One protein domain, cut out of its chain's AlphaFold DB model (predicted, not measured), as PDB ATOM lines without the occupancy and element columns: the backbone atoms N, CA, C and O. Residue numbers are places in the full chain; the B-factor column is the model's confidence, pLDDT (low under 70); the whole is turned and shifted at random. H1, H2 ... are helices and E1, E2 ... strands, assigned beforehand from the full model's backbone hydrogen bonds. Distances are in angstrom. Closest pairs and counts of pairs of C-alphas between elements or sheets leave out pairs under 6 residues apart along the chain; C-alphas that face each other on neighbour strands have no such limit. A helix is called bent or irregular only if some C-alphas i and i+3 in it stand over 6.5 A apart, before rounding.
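This is residues 3 to 76 of the 77 residues of an uncharacterized protein of Rhizobium meliloti (strain 1021) (UniProt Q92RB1). A small twisted sheet of four strands, with the short helix H1 near its E2 edge and a long unnamed stretch, residues 38 to 55, looping from E3 to E4, makes a body from which one long helix, H2, sticks out like a handle with its residues 64 to 74, beginning directly after E4. The printed part has 74 residues, with named elements in the order E1, H1, E2, E3, E4, H2, two helices and four strands, and its class is mixed. The sheet's order is E2, E3, E1, E4, all antiparallel. The whole is loose, with a radius of gyration of the C-alphas of 14.1 A, and spans 46 by 28 by 15 A; the body without the free stretch spans 28 by 28 by 16 A.

E1, residues 3 to 6, begins with C-alpha 3 at (-23.273, -25.766, -40.386) and is 9.9 A long. H1, residues 13 to 16, is irregular: C-alphas 13 and 16 are 7.4 A apart. E2, residues 26 to 30, measures 13.3 A, and E3, residues 33 to 37, 13.0 A. E4, residues 56 to 59, measures 10.3 A. H2, residues 60 to 74, is 21.0 A long and ends with C-alpha 74 at (-38.001, -34.917, -59.743).

E1 and E3 are the inner strands of the sheet. E1 and E4 are antiparallel at 150 degrees, with N 4 and O 58 2.8 A apart, within hydrogen-bond range. E3 and E1 are antiparallel at 166 degrees, with N 5 and O 34 at 2.8 A. E2 and E3 form a hairpin, antiparallel at 164 degrees, with N 28 and O 35 at 2.9 A. From edge to edge the strands' lines turn by 60 degrees. E1, H1 and E2 form a split strand-helix-strand unit, two strands running the same way with E3 between them, and its crossover is right-handed. H1 is only just on the sheet, with 5 pairs of C-alphas within 10 A, and only grazes it; its closest C-alphas to E2 are those of Leu 16 and Val 27, 8.0 A apart. H2 only grazes the sheet with residues 60 to 63; its closest C-alphas to E1 are those of Leu 60 and Leu 3, 5.8 A apart. H1 and H2 are apart. In H2 every O i to N i+4 pair is within hydrogen-bond range; H1 is too short for such a pair.

The C-alphas farthest apart are those of Pro 22 and Gly 76, 46.9 A. The printed part has no cut. The link from E3 to E4, with 18 residues, is long. Residues 64 to 76 stand free. The mean pLDDT of the printed part is 85.6, and residues 74 to 76 are under 70.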
ATOM      1  N   LEU A   3     -21.912 -25.754 -40.904       91.00
ATOM      2  CA  LEU A   3     -23.273 -25.766 -40.386       91.00
ATOM      3  C   LEU A   3     -24.020 -24.553 -40.934       91.00
ATOM      4  O   LEU A   3     -23.489 -23.448 -40.921       91.00
ATOM      5  N   ILE A   4     -25.243 -24.765 -41.400       92.19
ATOM      6  CA  ILE A   4     -26.126 -23.708 -41.882       92.19
ATOM      7  C   ILE A   4     -27.290 -23.619 -40.911       92.19
ATOM      8  O   ILE A   4     -27.925 -24.630 -40.611       92.19
ATOM      9  N   THR A   5     -27.550 -22.427 -40.397       92.06
ATOM     10  CA  THR A   5     -28.658 -22.160 -39.489       92.06
ATOM     11  C   THR A   5     -29.677 -21.302 -40.204       92.06
ATOM     12  O   THR A   5     -29.387 -20.160 -40.546       92.06
ATOM     13  N   PHE A   6     -30.856 -21.871 -40.435       90.81
ATOM     14  CA  PHE A   6     -31.975 -21.176 -41.057       90.81
ATOM     15  C   PHE A   6     -32.744 -20.420 -39.988       90.81
ATOM     16  O   PHE A   6     -33.252 -21.033 -39.043       90.81
ATOM     17  N   LEU A   7     -32.809 -19.103 -40.126       90.56
ATOM     18  CA  LEU A   7     -33.547 -18.242 -39.222       90.56
ATOM     19  C   LEU A   7     -34.961 -17.990 -39.755       90.56
ATOM     20  O   LEU A   7     -35.153 -17.872 -40.967       90.56
ATOM     21  N   PRO A   8     -35.960 -17.874 -38.864       87.94
ATOM     22  CA  PRO A   8     -37.301 -17.456 -39.269       87.94
ATOM     23  C   PRO A   8     -37.293 -16.033 -39.855       87.94
ATOM     24  O   PRO A   8     -38.000 -15.741 -40.821       87.94
ATOM     25  N   GLU A   9     -36.435 -15.175 -39.307       87.38
ATOM     26  CA  GLU A   9     -36.320 -13.751 -39.607       87.38
ATOM     27  C   GLU A   9     -34.847 -13.407 -39.870       87.38
ATOM     28  O   GLU A   9     -33.966 -14.054 -39.294       87.38
ATOM     29  N   PRO A  10     -34.543 -12.407 -40.715       86.06
ATOM     30  CA  PRO A  10     -33.165 -11.979 -40.914       86.06
ATOM     31  C   PRO A  10     -32.571 -11.497 -39.581       86.06
ATOM     32  O   PRO A  10     -33.234 -10.765 -38.838       86.06
ATOM     33  N   PRO A  11     -31.333 -11.899 -39.252       85.38
ATOM     34  CA  PRO A  11     -30.698 -11.455 -38.027       85.38
ATOM     35  C   PRO A  11     -30.405  -9.948 -38.119       85.38
ATOM     36  O   PRO A  11     -30.211  -9.416 -39.217       85.38
ATOM     37  N   PRO A  12     -30.348  -9.234 -36.982       83.94
ATOM     38  CA  PRO A  12     -29.958  -7.829 -36.987       83.94
ATOM     39  C   PRO A  12     -28.552  -7.670 -37.581       83.94
ATOM     40  O   PRO A  12     -27.709  -8.550 -37.417       83.94
ATOM     41  N   ALA A  13     -28.267  -6.537 -38.226       82.00
ATOM     42  CA  ALA A  13     -26.950  -6.276 -38.824       82.00
ATOM     43  C   ALA A  13     -25.792  -6.362 -37.802       82.00
ATOM     44  O   ALA A  13     -24.674  -6.724 -38.151       82.00
ATOM     45  N   ASP A  14     -26.094  -6.104 -36.528       85.38
ATOM     46  CA  ASP A  14     -25.188  -6.212 -35.378       85.38
ATOM     47  C   ASP A  14     -25.030  -7.654 -34.843       85.38
ATOM     48  O   ASP A  14     -24.358  -7.908 -33.851       85.38
ATOM     49  N   ALA A  15     -25.649  -8.652 -35.478       84.44
ATOM     50  CA  ALA A  15     -25.643 -10.029 -34.981       84.44
ATOM     51  C   ALA A  15     -24.234 -10.610 -34.795       84.44
ATOM     52  O   ALA A  15     -24.040 -11.449 -33.912       84.44
ATOM     53  N   LEU A  16     -23.272 -10.166 -35.608       85.25
ATOM     54  CA  LEU A  16     -21.876 -10.590 -35.526       85.25
ATOM     55  C   LEU A  16     -21.051  -9.805 -34.501       85.25
ATOM     56  O   LEU A  16     -19.983 -10.282 -34.142       85.25
ATOM     57  N   ASP A  17     -21.522  -8.671 -33.974       86.94
ATOM     58  CA  ASP A  17     -20.797  -7.914 -32.937       86.94
ATOM     59  C   ASP A  17     -20.600  -8.760 -31.670       86.94
ATOM     60  O   ASP A  17     -19.539  -8.793 -31.049       86.94
ATOM     61  N   LYS A  18     -21.608  -9.578 -31.354       83.44
ATOM     62  CA  LYS A  18     -21.590 -10.506 -30.214       83.44
ATOM     63  C   LYS A  18     -20.997 -11.874 -30.550       83.44
ATOM     64  O   LYS A  18     -21.175 -12.813 -29.766       83.44
ATOM     65  N   LEU A  19     -20.355 -12.019 -31.710       87.44
ATOM     66  CA  LEU A  19     -19.695 -13.255 -32.105       87.44
ATOM     67  C   LEU A  19     -18.442 -13.476 -31.259       87.44
ATOM     68  O   LEU A  19     -17.541 -12.646 -31.209       87.44
ATOM     69  N   VAL A  20     -18.350 -14.655 -30.654       88.56
ATOM     70  CA  VAL A  20     -17.118 -15.137 -30.027       88.56
ATOM     71  C   VAL A  20     -16.702 -16.410 -30.747       88.56
ATOM     72  O   VAL A  20     -17.448 -17.382 -30.700       88.56
ATOM     73  N   ALA A  21     -15.537 -16.399 -31.394       88.06
ATOM     74  CA  ALA A  21     -14.982 -17.517 -32.164       88.06
ATOM     75  C   ALA A  21     -13.482 -17.699 -31.842       88.06
ATOM     76  O   ALA A  21     -12.619 -17.196 -32.560       88.06
ATOM     77  N   PRO A  22     -13.146 -18.326 -30.702       84.88
ATOM     78  CA  PRO A  22     -11.772 -18.384 -30.207       84.88
ATOM     79  C   PRO A  22     -10.921 -19.490 -30.853       84.88
ATOM     80  O   PRO A  22      -9.710 -19.500 -30.667       84.88
ATOM     81  N   ASP A  23     -11.537 -20.430 -31.569       83.62
ATOM     82  CA  ASP A  23     -10.916 -21.641 -32.119       83.62
ATOM     83  C   ASP A  23     -10.737 -21.548 -33.652       83.62
ATOM     84  O   ASP A  23     -10.446 -22.541 -34.321       83.62
ATOM     85  N   GLY A  24     -10.911 -20.344 -34.215       84.38
ATOM     86  CA  GLY A  24     -10.827 -20.076 -35.653       84.38
ATOM     87  C   GLY A  24     -12.123 -20.361 -36.415       84.38
ATOM     88  O   GLY A  24     -12.083 -20.594 -37.620       84.38
ATOM     89  N   GLU A  25     -13.268 -20.395 -35.732       91.50
ATOM     90  CA  GLU A  25     -14.561 -20.551 -36.389       91.50
ATOM     91  C   GLU A  25     -14.903 -19.332 -37.259       91.50
ATOM     92  O   GLU A  25     -14.841 -18.190 -36.807       91.50
ATOM     93  N   GLU A  26     -15.332 -19.569 -38.496       90.62
ATOM     94  CA  GLU A  26     -15.759 -18.497 -39.399       90.62
ATOM     95  C   GLU A  26     -17.282 -18.440 -39.456       90.62
ATOM     96  O   GLU A  26     -17.947 -19.471 -39.591       90.62
ATOM     97  N   VAL A  27     -17.843 -17.234 -39.388       90.81
ATOM     98  CA  VAL A  27     -19.287 -17.012 -39.490       90.81
ATOM     99  C   VAL A  27     -19.590 -16.070 -40.638       90.81
ATOM    100  O   VAL A  27     -18.980 -15.010 -40.763       90.81
ATOM    101  N   ARG A  28     -20.582 -16.433 -41.447       91.00
ATOM    102  CA  ARG A  28     -21.118 -15.592 -42.512       91.00
ATOM    103  C   ARG A  28     -22.636 -15.577 -42.448       91.00
ATOM    104  O   ARG A  28     -23.254 -16.614 -42.240       91.00
ATOM    105  N   ILE A  29     -23.221 -14.404 -42.640       90.50
ATOM    106  CA  ILE A  29     -24.668 -14.222 -42.737       90.50
ATOM    107  C   ILE A  29     -24.989 -13.927 -44.198       90.50
ATOM    108  O   ILE A  29     -24.333 -13.083 -44.808       90.50
ATOM    109  N   ASP A  30     -25.979 -14.621 -44.744       89.88
ATOM    110  CA  ASP A  30     -26.549 -14.366 -46.063       89.88
ATOM    111  C   ASP A  30     -28.069 -14.394 -45.909       89.88
ATOM    112  O   ASP A  30     -28.622 -15.422 -45.543       89.88
ATOM    113  N   GLY A  31     -28.750 -13.256 -46.067       89.38
ATOM    114  CA  GLY A  31     -30.205 -13.186 -45.897       89.38
ATOM    115  C   GLY A  31     -30.689 -13.654 -44.516       89.38
ATOM    116  O   GLY A  31     -30.565 -12.929 -43.528       89.38
ATOM    117  N   ARG A  32     -31.288 -14.852 -44.459       90.88
ATOM    118  CA  ARG A  32     -31.802 -15.486 -43.227       90.88
ATOM    119  C   ARG A  32     -30.974 -16.701 -42.810       90.88
ATOM    120  O   ARG A  32     -31.326 -17.412 -41.871       90.88
ATOM    121  N   GLU A  33     -29.876 -16.948 -43.498       91.81
ATOM    122  CA  GLU A  33     -29.019 -18.097 -43.327       91.81
ATOM    123  C   GLU A  33     -27.715 -17.672 -42.653       91.81
ATOM    124  O   GLU A  33     -27.007 -16.768 -43.102       91.81
ATOM    125  N   ILE A  34     -27.370 -18.352 -41.560       92.25
ATOM    126  CA  ILE A  34     -26.071 -18.194 -40.907       92.25
ATOM    127  C   ILE A  34     -25.223 -19.427 -41.188       92.25
ATOM    128  O   ILE A  34     -25.543 -20.537 -40.760       92.25
ATOM    129  N   TYR A  35     -24.105 -19.216 -41.864       91.44
ATOM    130  CA  TYR A  35     -23.092 -20.213 -42.159       91.44
ATOM    131  C   TYR A  35     -22.019 -20.154 -41.084       91.44
ATOM    132  O   TYR A  35     -21.423 -19.104 -40.864       91.44
ATOM    133  N   VAL A  36     -21.756 -21.283 -40.434       91.88
ATOM    134  CA  VAL A  36     -20.703 -21.411 -39.429       91.88
ATOM    135  C   VAL A  36     -19.750 -22.524 -39.834       91.88
ATOM    136  O   VAL A  36     -20.137 -23.694 -39.935       91.88
ATOM    137  N   HIS A  37     -18.495 -22.160 -40.075       91.31
ATOM    138  CA  HIS A  37     -17.416 -23.085 -40.358       91.31
ATOM    139  C   HIS A  37     -16.667 -23.422 -39.068       91.31
ATOM    140  O   HIS A  37     -16.037 -22.575 -38.450       91.31
ATOM    141  N   TYR A  38     -16.733 -24.691 -38.674       89.38
ATOM    142  CA  TYR A  38     -16.034 -25.244 -37.521       89.38
ATOM    143  C   TYR A  38     -14.801 -26.032 -37.988       89.38
ATOM    144  O   TYR A  38     -14.972 -27.200 -38.373       89.38
ATOM    145  N   PRO A  39     -13.581 -25.468 -37.967       85.50
ATOM    146  CA  PRO A  39     -12.378 -26.172 -38.422       85.50
ATOM    147  C   PRO A  39     -12.106 -27.433 -37.591       85.50
ATOM    148  O   PRO A  39     -11.867 -28.500 -38.151       85.50
ATOM    149  N   ASN A  40     -12.284 -27.352 -36.268       84.38
ATOM    150  CA  ASN A  40     -12.071 -28.459 -35.327       84.38
ATOM    151  C   ASN A  40     -13.353 -29.239 -34.960       84.38
ATOM    152  O   ASN A  40     -13.346 -30.087 -34.067       84.38
ATOM    153  N   GLY A  41     -14.467 -28.972 -35.653       81.31
ATOM    154  CA  GLY A  41     -15.776 -29.576 -35.379       81.31
ATOM    155  C   GLY A  41     -16.595 -28.844 -34.305       81.31
ATOM    156  O   GLY A  41     -16.067 -28.162 -33.430       81.31
ATOM    157  N   SER A  42     -17.924 -28.978 -34.370       80.19
ATOM    158  CA  SER A  42     -18.842 -28.192 -33.528       80.19
ATOM    159  C   SER A  42     -18.869 -28.631 -32.063       80.19
ATOM    160  O   SER A  42     -19.159 -27.816 -31.201       80.19
ATOM    161  N   GLY A  43     -18.551 -29.894 -31.756       78.00
ATOM    162  CA  GLY A  43     -18.586 -30.414 -30.381       78.00
ATOM    163  C   GLY A  43     -17.458 -29.904 -29.477       78.00
ATOM    164  O   GLY A  43     -17.571 -29.989 -28.259       78.00
ATOM    165  N   ARG A  44     -16.372 -29.383 -30.060       77.50
ATOM    166  CA  ARG A  44     -15.226 -28.819 -29.326       77.50
ATOM    167  C   ARG A  44     -15.167 -27.287 -29.411       77.50
ATOM    168  O   ARG A  44     -14.477 -26.653 -28.618       77.50
ATOM    169  N   SER A  45     -15.910 -26.712 -30.348       81.56
ATOM    170  CA  SER A  45     -15.998 -25.276 -30.568       81.56
ATOM    171  C   SER A  45     -16.630 -24.565 -29.370       81.56
ATOM    172  O   SER A  45     -17.611 -25.024 -28.784       81.56
ATOM    173  N   LYS A  46     -16.055 -23.414 -29.014       82.56
ATOM    174  CA  LYS A  46     -16.589 -22.516 -27.978       82.56
ATOM    175  C   LYS A  46     -17.319 -21.327 -28.598       82.56
ATOM    176  O   LYS A  46     -17.479 -20.301 -27.929       82.56
ATOM    177  N   LEU A  47     -17.751 -21.466 -29.853       87.12
ATOM    178  CA  LEU A  47     -18.444 -20.421 -30.577       87.12
ATOM    179  C   LEU A  47     -19.704 -19.994 -29.826       87.12
ATOM    180  O   LEU A  47     -20.565 -20.815 -29.499       87.12
ATOM    181  N   LYS A  48     -19.830 -18.692 -29.574       86.25
ATOM    182  CA  LYS A  48     -21.051 -18.096 -29.031       86.25
ATOM    183  C   LYS A  48     -21.591 -17.101 -30.032       86.25
ATOM    184  O   LYS A  48     -20.931 -16.121 -30.358       86.25
ATOM    185  N   LEU A  49     -22.815 -17.356 -30.479       86.81
ATOM    186  CA  LEU A  49     -23.537 -16.461 -31.364       86.81
ATOM    187  C   LEU A  49     -25.026 -16.472 -30.984       86.81
ATOM    188  O   LEU A  49     -25.721 -17.456 -31.252       86.81
ATOM    189  N   PRO A  50     -25.539 -15.414 -30.329       86.50
ATOM    190  CA  PRO A  50     -26.938 -15.342 -29.901       86.50
ATOM    191  C   PRO A  50     -27.931 -15.462 -31.059       86.50
ATOM    192  O   PRO A  50     -29.011 -16.018 -30.874       86.50
ATOM    193  N   ALA A  51     -27.538 -14.995 -32.247       85.00
ATOM    194  CA  ALA A  51     -28.355 -15.044 -33.453       85.00
ATOM    195  C   ALA A  51     -28.671 -16.471 -33.930       85.00
ATOM    196  O   ALA A  51     -29.611 -16.641 -34.688       85.00
ATOM    197  N   LEU A  52     -27.954 -17.505 -33.465       84.06
ATOM    198  CA  LEU A  52     -28.258 -18.902 -33.811       84.06
ATOM    199  C   LEU A  52     -29.450 -19.478 -33.033       84.06
ATOM    200  O   LEU A  52     -30.031 -20.466 -33.467       84.06
ATOM    201  N   ARG A  53     -29.818 -18.890 -31.884       82.56
ATOM    202  CA  ARG A  53     -30.834 -19.447 -30.970       82.56
ATOM    203  C   ARG A  53     -32.223 -19.646 -31.591       82.56
ATOM    204  O   ARG A  53     -32.809 -20.687 -31.313       82.56
ATOM    205  N   PRO A  54     -32.780 -18.698 -32.371       84.19
ATOM    206  CA  PRO A  54     -34.099 -18.885 -32.973       84.19
ATOM    207  C   PRO A  54     -34.070 -19.765 -34.233       84.19
ATOM    208  O   PRO A  54     -35.125 -20.067 -34.782       84.19
ATOM    209  N   GLY A  55     -32.887 -20.144 -34.725       83.62
ATOM    210  CA  GLY A  55     -32.738 -20.852 -35.988       83.62
ATOM    211  C   GLY A  55     -32.605 -22.360 -35.848       83.62
ATOM    212  O   GLY A  55     -32.266 -22.898 -34.796       83.62
ATOM    213  N   THR A  56     -32.823 -23.059 -36.961       87.38
ATOM    214  CA  THR A  56     -32.583 -24.504 -37.049       87.38
ATOM    215  C   THR A  56     -31.264 -24.774 -37.752       87.38
ATOM    216  O   THR A  56     -31.108 -24.483 -38.937       87.38
ATOM    217  N   ALA A  57     -30.325 -25.378 -37.030       88.56
ATOM    218  CA  ALA A  57     -29.022 -25.746 -37.561       88.56
ATOM    219  C   ALA A  57     -29.044 -27.094 -38.305       88.56
ATOM    220  O   ALA A  57     -29.543 -28.115 -37.809       88.56
ATOM    221  N   ARG A  58     -28.447 -27.122 -39.498       88.44
ATOM    222  CA  ARG A  58     -28.290 -28.307 -40.345       88.44
ATOM    223  C   ARG A  58     -26.886 -28.380 -40.927       88.44
ATOM    224  O   ARG A  58     -26.315 -27.390 -41.370       88.44
ATOM    225  N   ASN A  59     -26.309 -29.578 -40.911       89.25
ATOM    226  CA  ASN A  59     -24.996 -29.825 -41.498       89.25
ATOM    227  C   ASN A  59     -25.098 -29.749 -43.025       89.25
ATOM    228  O   ASN A  59     -26.005 -30.353 -43.601       89.25
ATOM    229  N   LEU A  60     -24.152 -29.070 -43.680       88.00
ATOM    230  CA  LEU A  60     -24.138 -28.962 -45.141       88.00
ATOM    231  C   LEU A  60     -24.167 -30.339 -45.825       88.00
ATOM    232  O   LEU A  60     -24.840 -30.500 -46.835       88.00
ATOM    233  N   ASN A  61     -23.489 -31.350 -45.272       87.19
ATOM    234  CA  ASN A  61     -23.502 -32.706 -45.832       87.19
ATOM    235  C   ASN A  61     -24.909 -33.320 -45.824       87.19
ATOM    236  O   ASN A  61     -25.286 -34.017 -46.761       87.19
ATOM    237  N   THR A  62     -25.701 -33.039 -44.787       84.06
ATOM    238  CA  THR A  62     -27.105 -33.462 -44.714       84.06
ATOM    239  C   THR A  62     -27.956 -32.710 -45.731       84.06
ATOM    240  O   THR A  62     -28.778 -33.329 -46.395       84.06
ATOM    241  N   ILE A  63     -27.741 -31.398 -45.886       83.88
ATOM    242  CA  ILE A  63     -28.459 -30.580 -46.877       83.88
ATOM    243  C   ILE A  63     -28.158 -31.070 -48.294       83.88
ATOM    244  O   ILE A  63     -29.083 -31.236 -49.079       83.88
ATOM    245  N   ARG A  64     -26.891 -31.369 -48.604       86.06
ATOM    246  CA  ARG A  64     -26.492 -31.947 -49.895       86.06
ATOM    247  C   ARG A  64     -27.229 -33.250 -50.172       86.06
ATOM    248  O   ARG A  64     -27.871 -33.351 -51.204       86.06
ATOM    249  N   LYS A  65     -27.243 -34.180 -49.215       86.31
ATOM    250  CA  LYS A  65     -27.999 -35.435 -49.346       86.31
ATOM    251  C   LYS A  65     -29.496 -35.219 -49.548       86.31
ATOM    252  O   LYS A  65     -30.105 -35.923 -50.340       86.31
ATOM    253  N   LEU A  66     -30.098 -34.264 -48.840       84.25
ATOM    254  CA  LEU A  66     -31.507 -33.913 -49.037       84.25
ATOM    255  C   LEU A  66     -31.758 -33.349 -50.440       84.25
ATOM    256  O   LEU A  66     -32.735 -33.738 -51.066       84.25
ATOM    257  N   ALA A  67     -30.871 -32.486 -50.942       85.25
ATOM    258  CA  ALA A  67     -30.960 -31.942 -52.294       85.25
ATOM    259  C   ALA A  67     -30.775 -33.028 -53.364       85.25
ATOM    260  O   ALA A  67     -31.525 -33.055 -54.330       85.25
ATOM    261  N   GLU A  68     -29.833 -33.955 -53.166       88.50
ATOM    262  CA  GLU A  68     -29.641 -35.112 -54.049       88.50
ATOM    263  C   GLU A  68     -30.886 -36.006 -54.085       88.50
ATOM    264  O   GLU A  68     -31.337 -36.385 -55.161       88.50
ATOM    265  N   MET A  69     -31.480 -36.309 -52.925       86.88
ATOM    266  CA  MET A  69     -32.719 -37.092 -52.869       86.88
ATOM    267  C   MET A  69     -33.901 -36.357 -53.503       86.88
ATOM    268  O   MET A  69     -34.694 -36.995 -54.183       86.88
ATOM    269  N   ALA A  70     -34.028 -35.042 -53.295       86.62
ATOM    270  CA  ALA A  70     -35.077 -34.244 -53.923       86.62
ATOM    271  C   ALA A  70     -34.926 -34.251 -55.450       86.62
ATOM    272  O   ALA A  70     -35.874 -34.591 -56.145       86.62
ATOM    273  N   ALA A  71     -33.719 -33.993 -55.960       84.75
ATOM    274  CA  ALA A  71     -33.429 -34.034 -57.392       84.75
ATOM    275  C   ALA A  71     -33.715 -35.416 -58.006       84.75
ATOM    276  O   ALA A  71     -34.290 -35.501 -59.085       84.75
ATOM    277  N   ALA A  72     -33.384 -36.501 -57.298       80.88
ATOM    278  CA  ALA A  72     -33.692 -37.859 -57.743       80.88
ATOM    279  C   ALA A  72     -35.202 -38.178 -57.769       80.88
ATOM    280  O   ALA A  72     -35.614 -39.075 -58.499       80.88
ATOM    281  N   MET A  73     -36.030 -37.479 -56.983       75.31
ATOM    282  CA  MET A  73     -37.492 -37.624 -57.032       75.31
ATOM    283  C   MET A  73     -38.127 -36.824 -58.176       75.31
ATOM    284  O   MET A  73     -39.185 -37.220 -58.658       75.31
ATOM    285  N   GLU A  74     -37.502 -35.730 -58.621       69.12
ATOM    286  CA  GLU A  74     -38.001 -34.917 -59.743       69.12
ATOM    287  C   GLU A  74     -37.673 -35.532 -61.116       69.12
ATOM    288  O   GLU A  74     -38.424 -35.334 -62.062       69.12
ATOM    289  N   ASP A  75     -36.612 -36.342 -61.214       60.25
ATOM    290  CA  ASP A  75     -36.230 -37.083 -62.436       60.25
ATOM    291  C   ASP A  75     -37.129 -38.313 -62.714       60.25
ATOM    292  O   ASP A  75     -36.999 -38.985 -63.733       60.25
ATOM    293  N   GLY A  76     -38.052 -38.627 -61.797       58.38
ATOM    294  CA  GLY A  76     -38.948 -39.786 -61.868       58.38
ATOM    295  C   GLY A  76     -40.408 -39.492 -62.242       58.38
ATOM    296  O   GLY A  76     -41.236 -40.383 -62.049       58.38
TER     297      GLY A  76